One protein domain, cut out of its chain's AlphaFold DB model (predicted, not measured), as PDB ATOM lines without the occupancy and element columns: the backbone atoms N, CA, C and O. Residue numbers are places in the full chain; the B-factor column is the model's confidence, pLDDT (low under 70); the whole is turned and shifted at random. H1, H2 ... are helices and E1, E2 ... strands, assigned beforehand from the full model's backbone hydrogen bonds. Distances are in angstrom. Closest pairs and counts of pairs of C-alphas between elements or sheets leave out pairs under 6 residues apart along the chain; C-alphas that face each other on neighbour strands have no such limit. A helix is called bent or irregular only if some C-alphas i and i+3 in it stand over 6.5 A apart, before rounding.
ATOM      1  N   GLN A  10     -18.809   3.272 -12.359       92.50
ATOM      2  CA  GLN A  10     -17.776   3.530 -13.365       92.50
ATOM      3  C   GLN A  10     -16.682   4.436 -12.806       92.50
ATOM      4  O   GLN A  10     -16.969   5.485 -12.230       92.50
ATOM      5  N   LEU A  11     -15.426   4.049 -13.014       92.75
ATOM      6  CA  LEU A  11     -14.279   4.856 -12.622       92.75
ATOM      7  C   LEU A  11     -14.054   5.987 -13.632       92.75
ATOM      8  O   LEU A  11     -13.949   5.744 -14.835       92.75
ATOM      9  N   ASP A  12     -13.925   7.216 -13.137       92.88
ATOM     10  CA  ASP A  12     -13.547   8.377 -13.944       92.88
ATOM     11  C   ASP A  12     -12.019   8.566 -13.917       92.88
ATOM     12  O   ASP A  12     -11.369   8.418 -12.876       92.88
ATOM     13  N   ILE A  13     -11.438   8.955 -15.052       94.75
ATOM     14  CA  ILE A  13     -10.006   9.243 -15.188       94.75
ATOM     15  C   ILE A  13      -9.534  10.290 -14.172       94.75
ATOM     16  O   ILE A  13      -8.412  10.202 -13.672       94.75
ATOM     17  N   ILE A  14     -10.391  11.244 -13.792       94.88
ATOM     18  CA  ILE A  14     -10.085  12.267 -12.784       94.88
ATOM     19  C   ILE A  14      -9.645  11.630 -11.455       94.88
ATOM     20  O   ILE A  14      -8.789  12.193 -10.769       94.88
ATOM     21  N   TYR A  15     -10.163  10.449 -11.103       94.94
ATOM     22  CA  TYR A  15      -9.875   9.779  -9.832       94.94
ATOM     23  C   TYR A  15      -8.422   9.294  -9.818       94.94
ATOM     24  O   TYR A  15      -7.723   9.437  -8.814       94.94
ATOM     25  N   ILE A  16      -7.956   8.795 -10.965       96.44
ATOM     26  CA  ILE A  16      -6.581   8.344 -11.203       96.44
ATOM     27  C   ILE A  16      -5.630   9.548 -11.202       96.44
ATOM     28  O   ILE A  16      -4.592   9.543 -10.536       96.44
ATOM     29  N   LEU A  17      -5.994  10.622 -11.913       96.44
ATOM     30  CA  LEU A  17      -5.141  11.807 -12.034       96.44
ATOM     31  C   LEU A  17      -4.963  12.524 -10.691       96.44
ATOM     32  O   LEU A  17      -3.840  12.874 -10.331       96.44
ATOM     33  N   LEU A  18      -6.041  12.712  -9.922       95.94
ATOM     34  CA  LEU A  18      -5.961  13.311  -8.589       95.94
ATOM     35  C   LEU A  18      -5.204  12.415  -7.603       95.94
ATOM     36  O   LEU A  18      -4.421  12.931  -6.804       95.94
ATOM     37  N   ALA A  19      -5.366  11.090  -7.691       96.25
ATOM     38  CA  ALA A  19      -4.565  10.161  -6.901       96.25
ATOM     39  C   ALA A  19      -3.068  10.303  -7.207       96.25
ATOM     40  O   ALA A  19      -2.262  10.369  -6.282       96.25
ATOM     41  N   THR A  20      -2.709  10.498  -8.479       96.25
ATOM     42  CA  THR A  20      -1.318  10.714  -8.918       96.25
ATOM     43  C   THR A  20      -0.732  12.054  -8.435       96.25
ATOM     44  O   THR A  20       0.482  12.192  -8.282       96.25
ATOM     45  N   VAL A  21      -1.564  13.069  -8.155       94.88
ATOM     46  CA  VAL A  21      -1.111  14.316  -7.496       94.88
ATOM     47  C   VAL A  21      -0.708  14.045  -6.042       94.88
ATOM     48  O   VAL A  21       0.265  14.611  -5.548       94.88
ATOM     49  N   ILE A  22      -1.457  13.185  -5.353       93.69
ATOM     50  CA  ILE A  22      -1.270  12.862  -3.930       93.69
ATOM     51  C   ILE A  22      -0.136  11.845  -3.732       93.69
ATOM     52  O   ILE A  22       0.667  11.970  -2.801       93.69
ATOM     53  N   ARG A  23      -0.054  10.857  -4.624       94.88
ATOM     54  CA  ARG A  23       0.974   9.815  -4.694       94.88
ATOM     55  C   ARG A  23       1.523   9.754  -6.126       94.88
ATOM     56  O   ARG A  23       0.961   9.053  -6.964       94.88
ATOM     57  N   PRO A  24       2.598  10.498  -6.429       93.25
ATOM     58  CA  PRO A  24       3.293  10.363  -7.703       93.25
ATOM     59  C   PRO A  24       3.810   8.937  -7.897       93.25
ATOM     60  O   PRO A  24       4.162   8.275  -6.920       93.25
ATOM     61  N   ILE A  25       3.913   8.502  -9.150       94.31
ATOM     62  CA  ILE A  25       4.525   7.219  -9.501       94.31
ATOM     63  C   ILE A  25       5.856   7.428 -10.213       94.31
ATOM     64  O   ILE A  25       6.058   8.427 -10.904       94.31
ATOM     65  N   ASP A  26       6.756   6.459 -10.072       91.56
ATOM     66  CA  ASP A  26       8.072   6.501 -10.716       91.56
ATOM     67  C   ASP A  26       8.008   6.145 -12.207       91.56
ATOM     68  O   ASP A  26       8.873   6.547 -12.988       91.56
ATOM     69  N   LYS A  27       6.973   5.400 -12.619       91.88
ATOM     70  CA  LYS A  27       6.768   5.007 -14.015       91.88
ATOM     71  C   LYS A  27       6.263   6.208 -14.824       91.88
ATOM     72  O   LYS A  27       5.223   6.784 -14.490       91.88
ATOM     73  N   PRO A  28       6.982   6.627 -15.876       91.81
ATOM     74  CA  PRO A  28       6.630   7.831 -16.602       91.81
ATOM     75  C   PRO A  28       5.393   7.592 -17.473       91.81
ATOM     76  O   PRO A  28       5.377   6.724 -18.336       91.81
ATOM     77  N   PHE A  29       4.374   8.421 -17.267       94.31
ATOM     78  CA  PHE A  29       3.258   8.598 -18.192       94.31
ATOM     79  C   PHE A  29       2.831  10.066 -18.203       94.31
ATOM     80  O   PHE A  29       3.236  10.858 -17.338       94.31
ATOM     81  N   GLN A  30       2.024  10.442 -19.185       94.25
ATOM     82  CA  GLN A  30       1.458  11.780 -19.315       94.25
ATOM     83  C   GLN A  30      -0.063  11.724 -19.368       94.25
ATOM     84  O   GLN A  30      -0.654  10.691 -19.660       94.25
ATOM     85  N   SER A  31      -0.716  12.848 -19.110       93.31
ATOM     86  CA  SER A  31      -2.135  13.007 -19.400       93.31
ATOM     87  C   SER A  31      -2.398  14.381 -19.986       93.31
ATOM     88  O   SER A  31      -1.675  15.353 -19.737       93.31
ATOM     89  N   GLN A  32      -3.501  14.489 -20.714       91.06
ATOM     90  CA  GLN A  32      -4.055  15.797 -21.021       91.06
ATOM     91  C   GLN A  32      -4.582  16.479 -19.758       91.06
ATOM     92  O   GLN A  32      -4.814  15.817 -18.742       91.06
ATOM     93  N   PRO A  33      -4.729  17.812 -19.785       91.38
ATOM     94  CA  PRO A  33      -5.305  18.532 -18.671       91.38
ATOM     95  C   PRO A  33      -6.829  18.377 -18.643       91.38
ATOM     96  O   PRO A  33      -7.525  18.792 -19.567       91.38
ATOM     97  N   PHE A  34      -7.342  17.830 -17.543       91.75
ATOM     98  CA  PHE A  34      -8.768  17.675 -17.267       91.75
ATOM     99  C   PHE A  34      -9.251  18.764 -16.317       91.75
ATOM    100  O   PHE A  34      -8.507  19.242 -15.459       91.75
ATOM    101  N   SER A  35     -10.504  19.175 -16.487       91.62
ATOM    102  CA  SER A  35     -11.154  20.152 -15.620       91.62
ATOM    103  C   SER A  35     -11.861  19.437 -14.476       91.62
ATOM    104  O   SER A  35     -12.651  18.532 -14.716       91.62
ATOM    105  N   VAL A  36     -11.649  19.894 -13.247       91.44
ATOM    106  CA  VAL A  36     -12.348  19.396 -12.057       91.44
ATOM    107  C   VAL A  36     -12.745  20.573 -11.174       91.44
ATOM    108  O   VAL A  36     -11.986  21.530 -11.032       91.44
ATOM    109  N   ALA A  37     -13.953  20.547 -10.619       89.81
ATOM    110  CA  ALA A  37     -14.467  21.628  -9.786       89.81
ATOM    111  C   ALA A  37     -14.573  21.195  -8.322       89.81
ATOM    112  O   ALA A  37     -14.929  20.055  -8.029       89.81
ATOM    113  N   ASP A  38     -14.292  22.114  -7.400       88.25
ATOM    114  CA  ASP A  38     -14.514  21.877  -5.976       88.25
ATOM    115  C   ASP A  38     -15.979  22.111  -5.557       88.25
ATOM    116  O   ASP A  38     -16.843  22.512  -6.341       88.25
ATOM    117  N   HIS A  39     -16.255  21.907  -4.267       84.62
ATOM    118  CA  HIS A  39     -17.561  22.159  -3.648       84.62
ATOM    119  C   HIS A  39     -18.074  23.609  -3.787       84.62
ATOM    120  O   HIS A  39     -19.261  23.859  -3.575       84.62
ATOM    121  N   GLN A  40     -17.213  24.576  -4.124       85.00
ATOM    122  CA  GLN A  40     -17.562  25.983  -4.361       85.00
ATOM    123  C   GLN A  40     -17.676  26.311  -5.854       85.00
ATOM    124  O   GLN A  40     -17.916  27.465  -6.208       85.00
ATOM    125  N   ARG A  41     -17.556  25.302  -6.728       85.12
ATOM    126  CA  ARG A  41     -17.486  25.432  -8.191       85.12
ATOM    127  C   ARG A  41     -16.247  26.182  -8.675       85.12
ATOM    128  O   ARG A  41     -16.235  26.668  -9.808       85.12
ATOM    129  N   HIS A  42     -15.207  26.285  -7.850       85.81
ATOM    130  CA  HIS A  42     -13.916  26.768  -8.315       85.81
ATOM    131  C   HIS A  42     -13.267  25.683  -9.167       85.81
ATOM    132  O   HIS A  42     -13.187  24.523  -8.761       85.81
ATOM    133  N   VAL A  43     -12.842  26.061 -10.369       88.62
ATOM    134  CA  VAL A  43     -12.331  25.123 -11.369       88.62
ATOM    135  C   VAL A  43     -10.820  24.998 -11.246       88.62
ATOM    136  O   VAL A  43     -10.097  25.997 -11.203       88.62
ATOM    137  N   TYR A  44     -10.355  23.759 -11.252       91.00
ATOM    138  CA  TYR A  44      -8.963  23.362 -11.320       91.00
ATOM    139  C   TYR A  44      -8.703  22.593 -12.612       91.00
ATOM    140  O   TYR A  44      -9.592  21.957 -13.178       91.00
ATOM    141  N   SER A  45      -7.450  22.629 -13.040       92.75
ATOM    142  CA  SER A  45      -6.922  21.793 -14.099       92.75
ATOM    143  C   SER A  45      -5.952  20.787 -13.490       92.75
ATOM    144  O   SER A  45      -5.011  21.181 -12.799       92.75
ATOM    145  N   VAL A  46      -6.194  19.502 -13.738       94.31
ATOM    146  CA  VAL A  46      -5.330  18.399 -13.313       94.31
ATOM    147  C   VAL A  46      -4.726  17.717 -14.537       94.31
ATOM    148  O   VAL A  46      -5.434  17.409 -15.493       94.31
ATOM    149  N   CYS A  47      -3.418  17.491 -14.525       94.25
ATOM    150  CA  CYS A  47      -2.731  16.659 -15.510       94.25
ATOM    151  C   CYS A  47      -1.589  15.885 -14.860       94.25
ATOM    152  O   CYS A  47      -1.207  16.171 -13.729       94.25
ATOM    153  N   VAL A  48      -1.018  14.926 -15.580       94.94
ATOM    154  CA  VAL A  48       0.195  14.219 -15.169       94.94
ATOM    155  C   VAL A  48       1.299  14.473 -16.184       94.94
ATOM    156  O   VAL A  48       1.070  14.453 -17.393       94.94
ATOM    157  N   GLN A  49       2.509  14.717 -15.688       93.75
ATOM    158  CA  GLN A  49       3.722  14.808 -16.493       93.75
ATOM    159  C   GLN A  49       4.796  13.908 -15.891       93.75
ATOM    160  O   GLN A  49       5.235  14.128 -14.763       93.75
ATOM    161  N   ASN A  50       5.229  12.905 -16.656       92.56
ATOM    162  CA  ASN A  50       6.253  11.934 -16.262       92.56
ATOM    163  C   ASN A  50       5.964  11.304 -14.888       92.56
ATOM    164  O   ASN A  50       6.812  11.336 -13.999       92.56
ATOM    165  N   GLY A  51       4.737  10.808 -14.696       91.62
ATOM    166  CA  GLY A  51       4.312  10.153 -13.448       91.62
ATOM    167  C   GLY A  51       4.034  11.102 -12.272       91.62
ATOM    168  O   GLY A  51       3.632  10.656 -11.198       91.62
ATOM    169  N   LYS A  52       4.196  12.421 -12.456       94.06
ATOM    170  CA  LYS A  52       3.916  13.440 -11.432       94.06
ATOM    171  C   LYS A  52       2.636  14.200 -11.747       94.06
ATOM    172  O   LYS A  52       2.545  14.863 -12.781       94.06
ATOM    173  N   GLY A  53       1.663  14.130 -10.842       93.25
ATOM    174  CA  GLY A  53       0.443  14.920 -10.940       93.25
ATOM    175  C   GLY A  53       0.713  16.411 -10.727       93.25
ATOM    176  O   GLY A  53       1.441  16.813  -9.822       93.25
ATOM    177  N   ILE A  54       0.103  17.238 -11.565       92.56
ATOM    178  CA  ILE A  54       0.147  18.695 -11.519       92.56
ATOM    179  C   ILE A  54      -1.285  19.188 -11.369       92.56
ATOM    180  O   ILE A  54      -2.147  18.900 -12.200       92.56
ATOM    181  N   LEU A  55      -1.522  19.978 -10.325       92.69
ATOM    182  CA  LEU A  55      -2.799  20.629 -10.074       92.69
ATOM    183  C   LEU A  55      -2.626  22.145 -10.187       92.69
ATOM    184  O   LEU A  55      -1.806  22.751  -9.498       92.69
ATOM    185  N   SER A  56      -3.400  22.766 -11.070       89.00
ATOM    186  CA  SER A  56      -3.381  24.206 -11.328       89.00
ATOM    187  C   SER A  56      -4.762  24.808 -11.105       89.00
ATOM    188  O   SER A  56      -5.779  24.183 -11.382       89.00
ATOM    189  N   SER A  57      -4.815  26.042 -10.608       84.62
ATOM    190  CA  SER A  57      -6.078  26.772 -10.477       84.62
ATOM    191  C   SER A  57      -6.479  27.388 -11.817       84.62
ATOM    192  O   SER A  57      -5.663  28.055 -12.452       84.62
ATOM    193  N   GLY A  58      -7.753  27.258 -12.179       82.50
ATOM    194  CA  GLY A  58      -8.314  27.707 -13.449       82.50
ATOM    195  C   GLY A  58      -8.634  26.545 -14.386       82.50
ATOM    196  O   GLY A  58      -8.102  25.444 -14.246       82.50
ATOM    197  N   ALA A  59      -9.520  26.805 -15.347       78.12
ATOM    198  CA  ALA A  59      -9.834  25.844 -16.396       78.12
ATOM    199  C   ALA A  59      -8.595  25.569 -17.269       78.12
ATOM    200  O   ALA A  59      -7.780  26.479 -17.473       78.12
ATOM    201  N   PRO A  60      -8.455  24.346 -17.812       78.00
ATOM    202  CA  PRO A  60      -7.427  24.069 -18.802       78.00
ATOM    203  C   PRO A  60      -7.551  25.048 -19.973       78.00
ATOM    204  O   PRO A  60      -8.652  25.370 -20.424       78.00
ATOM    205  N   ILE A  61      -6.412  25.532 -20.472       74.88
ATOM    206  CA  ILE A  61      -6.390  26.345 -21.692       74.88
ATOM    207  C   ILE A  61      -6.959  25.474 -22.812       74.88
ATOM    208  O   ILE A  61      -6.408  24.406 -23.076       74.88
ATOM    209  N   ALA A  62      -8.039  25.932 -23.451       61.84
ATOM    210  CA  ALA A  62      -8.645  25.242 -24.580       61.84
ATOM    211  C   ALA A  62      -7.587  25.041 -25.670       61.84
ATOM    212  O   ALA A  62      -7.137  25.992 -26.311       61.84
ATOM    213  N   ARG A  63      -7.155  23.793 -25.835       62.53
ATOM    214  CA  ARG A  63      -6.318  23.353 -26.944       62.53
ATOM    215  C   ARG A  63      -7.196  22.512 -27.864       62.53
ATOM    216  O   ARG A  63      -8.111  21.855 -27.363       62.53
ATOM    217  N   PRO A  64      -6.961  22.541 -29.185       66.81
ATOM    218  CA  PRO A  64      -7.597  21.572 -30.064       66.81
ATOM    219  C   PRO A  64      -7.315  20.161 -29.523       66.81
ATOM    220  O   PRO A  64      -6.195  19.938 -29.046       66.81
ATOM    221  N   PRO A  65      -8.312  19.257 -29.530       65.62
ATOM    222  CA  PRO A  65      -8.127  17.892 -29.064       65.62
ATOM    223  C   PRO A  65      -6.949  17.290 -29.837       65.62
ATOM    224  O   PRO A  65      -6.963  17.308 -31.068       65.62
ATOM    225  N   PRO A  66      -5.891  16.849 -29.144       69.19
ATOM    226  CA  PRO A  66      -4.762  16.214 -29.795       69.19
ATOM    227  C   PRO A  66      -5.211  14.959 -30.527       69.19
ATOM    228  O   PRO A  66      -5.992  14.174 -29.989       69.19
ATOM    229  N   ASP A  67      -4.675  14.758 -31.726       73.69
ATOM    230  CA  ASP A  67      -4.794  13.471 -32.388       73.69
ATOM    231  C   ASP A  67      -4.041  12.436 -31.553       73.69
ATOM    232  O   ASP A  67      -2.849  12.590 -31.262       73.69
ATOM    233  N   PHE A  68      -4.763  11.394 -31.153       77.19
ATOM    234  CA  PHE A  68      -4.239  10.246 -30.428       77.19
ATOM    235  C   PHE A  68      -4.043   9.087 -31.403       77.19
ATOM    236  O   PHE A  68      -4.939   8.245 -31.533       77.19
ATOM    237  N   PRO A  69      -2.916   9.034 -32.133       70.56
ATOM    238  CA  PRO A  69      -2.596   7.848 -32.905       70.56
ATOM    239  C   PRO A  69      -2.346   6.676 -31.952       70.56
ATOM    240  O   PRO A  69      -1.909   6.874 -30.815       70.56
ATOM    241  N   ASN A  70      -2.616   5.466 -32.445       79.94
ATOM    242  CA  ASN A  70      -2.292   4.202 -31.784       79.94
ATOM    243  C   ASN A  70      -2.809   4.135 -30.338       79.94
ATOM    244  O   ASN A  70      -2.042   4.173 -29.374       79.94
ATOM    245  N   GLN A  71      -4.133   4.085 -30.205       88.25
ATOM    246  CA  GLN A  71      -4.777   3.855 -28.918       88.25
ATOM    247  C   GLN A  71      -4.669   2.375 -28.565       88.25
ATOM    248  O   GLN A  71      -5.028   1.524 -29.376       88.25
ATOM    249  N   VAL A  72      -4.170   2.091 -27.369       89.88
ATOM    250  CA  VAL A  72      -3.990   0.740 -26.842       89.88
ATOM    251  C   VAL A  72      -4.725   0.651 -25.515       89.88
ATOM    252  O   VAL A  72      -4.554   1.520 -24.653       89.88
ATOM    253  N   SER A  73      -5.544  -0.383 -25.348       91.31
ATOM    254  CA  SER A  73      -6.186  -0.693 -24.075       91.31
ATOM    255  C   SER A  73      -5.354  -1.708 -23.301       91.31
ATOM    256  O   SER A  73      -4.782  -2.629 -23.878       91.31
ATOM    257  N   THR A  74      -5.310  -1.598 -21.975       91.44
ATOM    258  CA  THR A  74      -4.665  -2.615 -21.122       91.44
ATOM    259  C   THR A  74      -5.408  -3.947 -21.102       91.44
ATOM    260  O   THR A  74      -4.853  -4.939 -20.639       91.44
ATOM    261  N   SER A  75      -6.646  -3.976 -21.599       89.56
ATOM    262  CA  SER A  75      -7.419  -5.200 -21.817       89.56
ATOM    263  C   SER A  75      -7.019  -5.965 -23.078       89.56
ATOM    264  O   SER A  75      -7.460  -7.097 -23.244       89.56
ATOM    265  N   ASP A  76      -6.264  -5.344 -23.987       88.19
ATOM    266  CA  ASP A  76      -5.925  -5.950 -25.270       88.19
ATOM    267  C   ASP A  76      -4.784  -6.962 -25.090       88.19
ATOM    268  O   ASP A  76      -3.808  -6.695 -24.381       88.19
ATOM    269  N   ASP A  77      -4.879  -8.114 -25.762       83.06
ATOM    270  CA  ASP A  77      -3.867  -9.179 -25.671       83.06
ATOM    271  C   ASP A  77      -2.476  -8.685 -26.114       83.06
ATOM    272  O   ASP A  77      -1.466  -9.002 -25.481       83.06
ATOM    273  N   ASP A  78      -2.444  -7.818 -27.130       84.94
ATOM    274  CA  ASP A  78      -1.232  -7.213 -27.696       84.94
ATOM    275  C   ASP A  78      -0.753  -5.961 -26.929       84.94
ATOM    276  O   ASP A  78       0.126  -5.231 -27.398       84.94
ATOM    277  N   CYS A  79      -1.329  -5.665 -25.759       87.38
ATOM    278  CA  CYS A  79      -0.933  -4.507 -24.966       87.38
ATOM    279  C   CYS A  79       0.521  -4.653 -24.463       87.38
ATOM    280  O   CYS A  79       0.820  -5.635 -23.770       87.38
ATOM    281  N   PRO A  80       1.409  -3.677 -24.753       89.81
ATOM    282  CA  PRO A  80       2.791  -3.683 -24.286       89.81
ATOM    283  C   PRO A  80       2.900  -3.801 -22.763       89.81
ATOM    284  O   PRO A  80       2.191  -3.111 -22.026       89.81
ATOM    285  N   ASP A  81       3.856  -4.605 -22.297       89.94
ATOM    286  CA  ASP A  81       4.076  -4.850 -20.864       89.94
ATOM    287  C   ASP A  81       4.339  -3.553 -20.081       89.94
ATOM    288  O   ASP A  81       3.841  -3.391 -18.972       89.94
ATOM    289  N   GLU A  82       5.011  -2.567 -20.687       90.69
ATOM    290  CA  GLU A  82       5.254  -1.255 -20.070       90.69
ATOM    291  C   GLU A  82       3.957  -0.519 -19.677       90.69
ATOM    292  O   GLU A  82       3.906   0.152 -18.645       90.69
ATOM    293  N   LEU A  83       2.888  -0.649 -20.473       92.25
ATOM    294  CA  LEU A  83       1.590  -0.030 -20.175       92.25
ATOM    295  C   LEU A  83       0.844  -0.791 -19.076       92.25
ATOM    296  O   LEU A  83       0.178  -0.171 -18.241       92.25
ATOM    297  N   LYS A  84       0.988  -2.121 -19.045       92.50
ATOM    298  CA  LYS A  84       0.455  -2.967 -17.970       92.50
ATOM    299  C   LYS A  84       1.136  -2.641 -16.644       92.50
ATOM    300  O   LYS A  84       0.441  -2.430 -15.656       92.50
ATOM    301  N   GLU A  85       2.456  -2.462 -16.635       93.56
ATOM    302  CA  GLU A  85       3.204  -2.032 -15.448       93.56
ATOM    303  C   GLU A  85       2.736  -0.662 -14.920       93.56
ATOM    304  O   GLU A  85       2.635  -0.462 -13.708       93.56
ATOM    305  N   ILE A  86       2.424   0.295 -15.806       95.12
ATOM    306  CA  ILE A  86       1.849   1.588 -15.395       95.12
ATOM    307  C   ILE A  86       0.476   1.378 -14.744       95.12
ATOM    308  O   ILE A  86       0.197   1.979 -13.705       95.12
ATOM    309  N   ALA A  87      -0.378   0.527 -15.315       95.19
ATOM    310  CA  ALA A  87      -1.683   0.217 -14.735       95.19
ATOM    311  C   ALA A  87      -1.558  -0.473 -13.365       95.19
ATOM    312  O   ALA A  87      -2.225  -0.077 -12.409       95.19
ATOM    313  N   GLU A  88      -0.652  -1.440 -13.230       95.44
ATOM    314  CA  GLU A  88      -0.361  -2.110 -11.960       95.44
ATOM    315  C   GLU A  88       0.145  -1.136 -10.889       95.44
ATOM    316  O   GLU A  88      -0.215  -1.274  -9.721       95.44
ATOM    317  N   ALA A  89       0.914  -0.113 -11.273       96.25
ATOM    318  CA  ALA A  89       1.353   0.939 -10.359       96.25
ATOM    319  C   ALA A  89       0.221   1.917  -9.980       96.25
ATOM    320  O   ALA A  89       0.139   2.360  -8.834       96.25
ATOM    321  N   LEU A  90      -0.661   2.262 -10.924       97.12
ATOM    322  CA  LEU A  90      -1.747   3.224 -10.709       97.12
ATOM    323  C   LEU A  90      -2.905   2.656  -9.887       97.12
ATOM    324  O   LEU A  90      -3.513   3.403  -9.114       97.12
ATOM    325  N   LYS A  91      -3.219   1.364 -10.032       97.19
ATOM    326  CA  LYS A  91      -4.345   0.716  -9.344       97.19
ATOM    327  C   LYS A  91      -4.306   0.896  -7.815       97.19
ATOM    328  O   LYS A  91      -5.228   1.529  -7.297       97.19
ATOM    329  N   PRO A  92      -3.263   0.442  -7.088       97.12
ATOM    330  CA  PRO A  92      -3.248   0.500  -5.624       97.12
ATOM    331  C   PRO A  92      -3.262   1.935  -5.090       97.12
ATOM    332  O   PRO A  92      -3.859   2.211  -4.055       97.12
ATOM    333  N   ILE A  93      -2.647   2.875  -5.812       96.69
ATOM    334  CA  ILE A  93      -2.663   4.298  -5.456       96.69
ATOM    335  C   ILE A  93      -4.062   4.890  -5.625       96.69
ATOM    336  O   ILE A  93      -4.524   5.657  -4.779       96.69
ATOM    337  N   THR A  94      -4.744   4.535  -6.713       96.75
ATOM    338  CA  THR A  94      -6.105   5.004  -6.983       96.75
ATOM    339  C   THR A  94      -7.070   4.475  -5.923       96.75
ATOM    340  O   THR A  94      -7.891   5.247  -5.425       96.75
ATOM    341  N   GLU A  95      -6.928   3.210  -5.526       96.94
ATOM    342  CA  GLU A  95      -7.678   2.581  -4.432       96.94
ATOM    343  C   GLU A  95      -7.387   3.246  -3.079       96.94
ATOM    344  O   GLU A  95      -8.313   3.726  -2.417       96.94
ATOM    345  N   GLU A  96      -6.105   3.354  -2.691       96.12
ATOM    346  CA  GLU A  96      -5.681   3.944  -1.414       96.12
ATOM    347  C   GLU A  96      -6.229   5.355  -1.273       96.12
ATOM    348  O   GLU A  96      -6.806   5.679  -0.239       96.12
ATOM    349  N   VAL A  97      -6.032   6.208  -2.281       95.69
ATOM    350  CA  VAL A  97      -6.315   7.640  -2.183       95.69
ATOM    351  C   VAL A  97      -7.815   7.921  -2.209       95.69
ATOM    352  O   VAL A  97      -8.296   8.696  -1.371       95.69
ATOM    353  N   ASN A  98      -8.549   7.286  -3.123       94.75
ATOM    354  CA  ASN A  98      -9.982   7.523  -3.294       94.75
ATOM    355  C   ASN A  98     -10.852   6.716  -2.320       94.75
ATOM    356  O   ASN A  98     -12.041   6.999  -2.241       94.75
ATOM    357  N   ASP A  99     -10.273   5.788  -1.543       95.19
ATOM    358  CA  ASP A  99     -11.003   4.935  -0.591       95.19
ATOM    359  C   ASP A  99     -12.023   4.018  -1.288       95.19
ATOM    360  O   ASP A  99     -13.186   3.916  -0.892       95.19
ATOM    361  N   ILE A 100     -11.570   3.375  -2.366       95.00
ATOM    362  CA  ILE A 100     -12.362   2.498  -3.238       95.00
ATOM    363  C   ILE A 100     -11.640   1.167  -3.464       95.00
ATOM    364  O   ILE A 100     -10.430   1.074  -3.273       95.00
ATOM    365  N   GLU A 101     -12.372   0.162  -3.929       95.88
ATOM    366  CA  GLU A 101     -11.842  -1.111  -4.415       95.88
ATOM    367  C   GLU A 101     -12.124  -1.228  -5.917       95.88
ATOM    368  O   GLU A 101     -13.283  -1.193  -6.339       95.88
ATOM    369  N   ILE A 102     -11.085  -1.354  -6.741       95.88
ATOM    370  CA  ILE A 102     -11.225  -1.437  -8.195       95.88
ATOM    371  C   ILE A 102     -11.425  -2.901  -8.599       95.88
ATOM    372  O   ILE A 102     -10.520  -3.737  -8.487       95.88
ATOM    373  N   LYS A 103     -12.620  -3.192  -9.123       95.25
ATOM    374  CA  LYS A 103     -13.037  -4.524  -9.579       95.25
ATOM    375  C   LYS A 103     -12.507  -4.818 -10.981       95.25
ATOM    376  O   LYS A 103     -11.917  -5.870 -11.203       95.25
ATOM    377  N   GLU A 104     -12.629  -3.853 -11.888       94.81
ATOM    378  CA  GLU A 104     -12.091  -3.919 -13.250       94.81
ATOM    379  C   GLU A 104     -11.242  -2.675 -13.512       94.81
ATOM    380  O   GLU A 104     -11.681  -1.559 -13.238       94.81
ATOM    381  N   PHE A 105     -10.017  -2.854 -14.015       96.12
ATOM    382  CA  PHE A 105      -9.093  -1.748 -14.268       96.12
ATOM    383  C   PHE A 105      -8.575  -1.790 -15.701       96.12
ATOM    384  O   PHE A 105      -7.609  -2.481 -16.023       96.12
ATOM    385  N   VAL A 106      -9.259  -1.046 -16.562       95.44
ATOM    386  CA  VAL A 106      -8.967  -0.934 -17.988       95.44
ATOM    387  C   VAL A 106      -8.551   0.499 -18.280       95.44
ATOM    388  O   VAL A 106      -9.348   1.427 -18.135       95.44
ATOM    389  N   LEU A 107      -7.295   0.682 -18.680       95.75
ATOM    390  CA  LEU A 107      -6.727   1.973 -19.038       95.75
ATOM    391  C   LEU A 107      -6.488   2.046 -20.538       95.75
ATOM    392  O   LEU A 107      -6.051   1.085 -21.166       95.75
ATOM    393  N   GLN A 108      -6.745   3.219 -21.097       94.62
ATOM    394  CA  GLN A 108      -6.524   3.521 -22.500       94.62
ATOM    395  C   GLN A 108      -5.357   4.491 -22.598       94.62
ATOM    396  O   GLN A 108      -5.384   5.574 -22.000       94.62
ATOM    397  N   PHE A 109      -4.349   4.119 -23.377       93.19
ATOM    398  CA  PHE A 109      -3.172   4.934 -23.634       93.19
ATOM    399  C   PHE A 109      -3.052   5.252 -25.120       93.19
ATOM    400  O   PHE A 109      -3.375   4.432 -25.972       93.19
ATOM    401  N   SER A 110      -2.536   6.433 -25.435       90.69
ATOM    402  CA  SER A 110      -1.971   6.743 -26.744       90.69
ATOM    403  C   SER A 110      -0.455   6.705 -26.622       90.69
ATOM    404  O   SER A 110       0.115   7.345 -25.732       90.69
ATOM    405  N   SER A 111       0.188   5.941 -27.501       83.00
ATOM    406  CA  SER A 111       1.642   5.808 -27.533       83.00
ATOM    407  C   SER A 111       2.181   6.128 -28.926       83.00
ATOM    408  O   SER A 111       1.650   5.670 -29.940       83.00
ATOM    409  N   LYS A 112       3.251   6.923 -28.977       79.38
ATOM    410  CA  LYS A 112       4.055   7.161 -30.182       79.38
ATOM    411  C   LYS A 112       5.477   6.695 -29.905       79.38
ATOM    412  O   LYS A 112       5.959   6.836 -28.784       79.38
ATOM    413  N   GLU A 113       6.149   6.165 -30.923       73.44
ATOM    414  CA  GLU A 113       7.536   5.708 -30.787       73.44
ATOM    415  C   GLU A 113       8.435   6.819 -30.221       73.44
ATOM    416  O   GLU A 113       8.510   7.920 -30.768       73.44
ATOM    417  N   GLY A 114       9.109   6.525 -29.107       73.94
ATOM    418  CA  GLY A 114      10.021   7.453 -28.432       73.94
ATOM    419  C   GLY A 114       9.355   8.533 -27.570       73.94
ATOM    420  O   GLY A 114      10.073   9.322 -26.954       73.94
ATOM    421  N   GLU A 115       8.021   8.579 -27.485       83.88
ATOM    422  CA  GLU A 115       7.290   9.477 -26.586       83.88
ATOM    423  C   GLU A 115       6.787   8.748 -25.332       83.88
ATOM    424  O   GLU A 115       6.586   7.536 -25.305       83.88
ATOM    425  N   CYS A 116       6.576   9.516 -24.264       87.81
ATOM    426  CA  CYS A 116       6.005   9.013 -23.019       87.81
ATOM    427  C   CYS A 116       4.513   8.681 -23.231       87.81
ATOM    428  O   CYS A 116       3.793   9.524 -23.781       87.81
ATOM    429  N   PRO A 117       4.022   7.507 -22.794       92.69
ATOM    430  CA  PRO A 117       2.643   7.105 -23.039       92.69
ATOM    431  C   PRO A 117       1.669   8.088 -22.394       92.69
ATOM    432  O   PRO A 117       1.837   8.505 -21.245       92.69
ATOM    433  N   THR A 118       0.638   8.472 -23.140       93.50
ATOM    434  CA  THR A 118      -0.380   9.413 -22.674       93.50
ATOM    435  C   THR A 118      -1.636   8.652 -22.277       93.50
ATOM    436  O   THR A 118      -2.256   8.021 -23.124       93.50
ATOM    437  N   LEU A 119      -2.038   8.730 -21.010       94.50
ATOM    438  CA  LEU A 119      -3.318   8.222 -20.528       94.50
ATOM    439  C   LEU A 119      -4.449   9.091 -21.094       94.50
ATOM    440  O   LEU A 119      -4.479  10.308 -20.875       94.50
ATOM    441  N   ILE A 120      -5.368   8.458 -21.821       92.69
ATOM    442  CA  ILE A 120      -6.470   9.128 -22.525       92.69
ATOM    443  C   ILE A 120      -7.836   8.813 -21.924       92.69
ATOM    444  O   ILE A 120      -8.745   9.635 -22.016       92.69
ATOM    445  N   GLY A 121      -7.978   7.656 -21.280       92.62
ATOM    446  CA  GLY A 121      -9.244   7.216 -20.717       92.62
ATOM    447  C   GLY A 121      -9.097   5.979 -19.845       92.62
ATOM    448  O   GLY A 121      -8.031   5.373 -19.757       92.62
ATOM    449  N   CYS A 122     -10.194   5.614 -19.197       94.44
ATOM    450  CA  CYS A 122     -10.314   4.391 -18.407       94.44
ATOM    451  C   CYS A 122     -11.680   3.725 -18.623       94.44
ATOM    452  O   CYS A 122     -12.282   3.186 -17.693       94.44
ATOM    453  N   ALA A 123     -12.215   3.826 -19.845       91.25
ATOM    454  CA  ALA A 123     -13.513   3.257 -20.177       91.25
ATOM    455  C   ALA A 123     -13.516   1.740 -19.921       91.25
ATOM    456  O   ALA A 123     -12.607   1.037 -20.350       91.25
ATOM    457  N   GLY A 124     -14.542   1.259 -19.216       89.69
ATOM    458  CA  GLY A 124     -14.632  -0.134 -18.768       89.69
ATOM    459  C   GLY A 124     -14.034  -0.392 -17.382       89.69
ATOM    460  O   GLY A 124     -14.162  -1.495 -16.874       89.69
ATOM    461  N   SER A 125     -13.430   0.606 -16.730       95.62
ATOM    462  CA  SER A 125     -13.010   0.465 -15.334       95.62
ATOM    463  C   SER A 125     -14.193   0.590 -14.369       95.62
ATOM    464  O   SER A 125     -14.996   1.522 -14.474       95.62
ATOM    465  N   LEU A 126     -14.264  -0.316 -13.392       95.44
ATOM    466  CA  LEU A 126     -15.336  -0.417 -12.403       95.44
ATOM    467  C   LEU A 126     -14.772  -0.455 -10.980       95.44
ATOM    468  O   LEU A 126     -13.746  -1.090 -10.724       95.44
ATOM    469  N   PHE A 127     -15.468   0.175 -10.037       94.69
ATOM    470  CA  PHE A 127     -15.083   0.182  -8.627       94.69
ATOM    471  C   PHE A 127     -16.283   0.027  -7.689       94.69
ATOM    472  O   PHE A 127     -17.415   0.326  -8.060       94.69
ATOM    473  N   ALA A 128     -16.007  -0.391  -6.456       93.38
ATOM    474  CA  ALA A 128     -16.933  -0.344  -5.332       93.38
ATOM    475  C   ALA A 128     -16.378   0.600  -4.244       93.38
ATOM    476  O   ALA A 128     -15.175   0.568  -3.963       93.38
ATOM    477  N   PRO A 129     -17.199   1.476  -3.637       92.00
ATOM    478  CA  PRO A 129     -16.750   2.346  -2.555       92.00
ATOM    479  C   PRO A 129     -16.464   1.542  -1.280       92.00
ATOM    480  O   PRO A 129     -17.102   0.523  -1.022       92.00
ATOM    481  N   SER A 130     -15.543   2.024  -0.438       91.81
ATOM    482  CA  SER A 130     -15.361   1.435   0.892       91.81
ATOM    483  C   SER A 130     -16.633   1.598   1.744       91.81
ATOM    484  O   SER A 130     -17.357   2.585   1.580       91.81
TER     485      SER A 130
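Overview. This is residues 10 to 130 of the 356 residues of an uncharacterized protein of Tritrichomonas foetus (UniProt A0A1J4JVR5). Helix H1 lies in the middle, between a three-stranded sheet, E1 E2 E3, on one side and the longer helix H2 on the other, which crosses H1 nearly at right angles. The chain runs out through E5 and E6 and back through E7 and E8 as a two-stranded ribbon: its E5 and E8 part lies beside the last turns of H2, and its E6 and E7 part, with E4 added, forms a small sheet near the first residue of H1. The printed part has 121 residues, with two named helices and eight named strands in the order H1 E1 E2 E3 E4 H2 E5 E6 E7 E8; the class is mixed, and the sheets E1 E2 E3, E4 E6 E7 and E5 E8 are antiparallel. The whole is compact, with a radius of gyration of the C-alphas of 14.0 A and spans of 44 by 37 by 24 A.

Arrangement. H1, residues 13 to 22, is on the sheet of E1, residues 34 to 37, E2, residues 43 to 49, and E3, residues 52 to 57, at a height over the sheet of 7.4 A. This makes two layers, a helix on one face of a sheet. H1 runs across the strands, at 71 degrees to E3 on the local plane; its closest C-alphas to E3 are Val 21 and Gly 53, 3.8 A apart. The sheet is a meander, each strand the antiparallel neighbour of the one before, with N 36 and O 44 at 2.9 A and N 47 and O 54 at 3.0 A. E4, residues 71 to 73, has N 72 and O 109 of E6, residues 108 to 110, at 2.8 A. E6 forms a hairpin with E7, residues 118 to 121, with N 110 and O 118 at 2.8 A. Residues 30 to 31 pair with residues 118 to 119 of E7, parallel. H2, residues 81 to 98, touches H1 with residues 90 to 98 alone, about perpendicular at 77 degrees; the closest C-alphas, of Ala 19 and Thr 94, are 5.4 A apart. H2 only grazes the sheet E4 E6 E7, with its residues 83 to 87. E5, residues 100 to 104, and E8, residues 126 to 129, have N 101 and O 128 at 2.8 A. Every O i to N i+4 pair is within hydrogen-bond range in H1, and 12 of 14 in H2.

Along the chain. H1 begins at C-alpha 13, (-10.006, 9.243, -15.188), and is 14.7 A long. E2 is 19.8 A and E3 16.7 A. H2, 25.7 A, is only just irregular: C-alphas 89 and 92 are 6.6 A apart. E8 ends at C-alpha 129, (-16.750, 2.346, -2.555).

Size, cuts and confidence. The C-alphas farthest apart, of Gln 40 and Asp 78, are 43.7 A apart. The printed part has no cut. The links H1 to E1 and E3 to E4 are long. Residues 62 to 66 have pLDDT under 70.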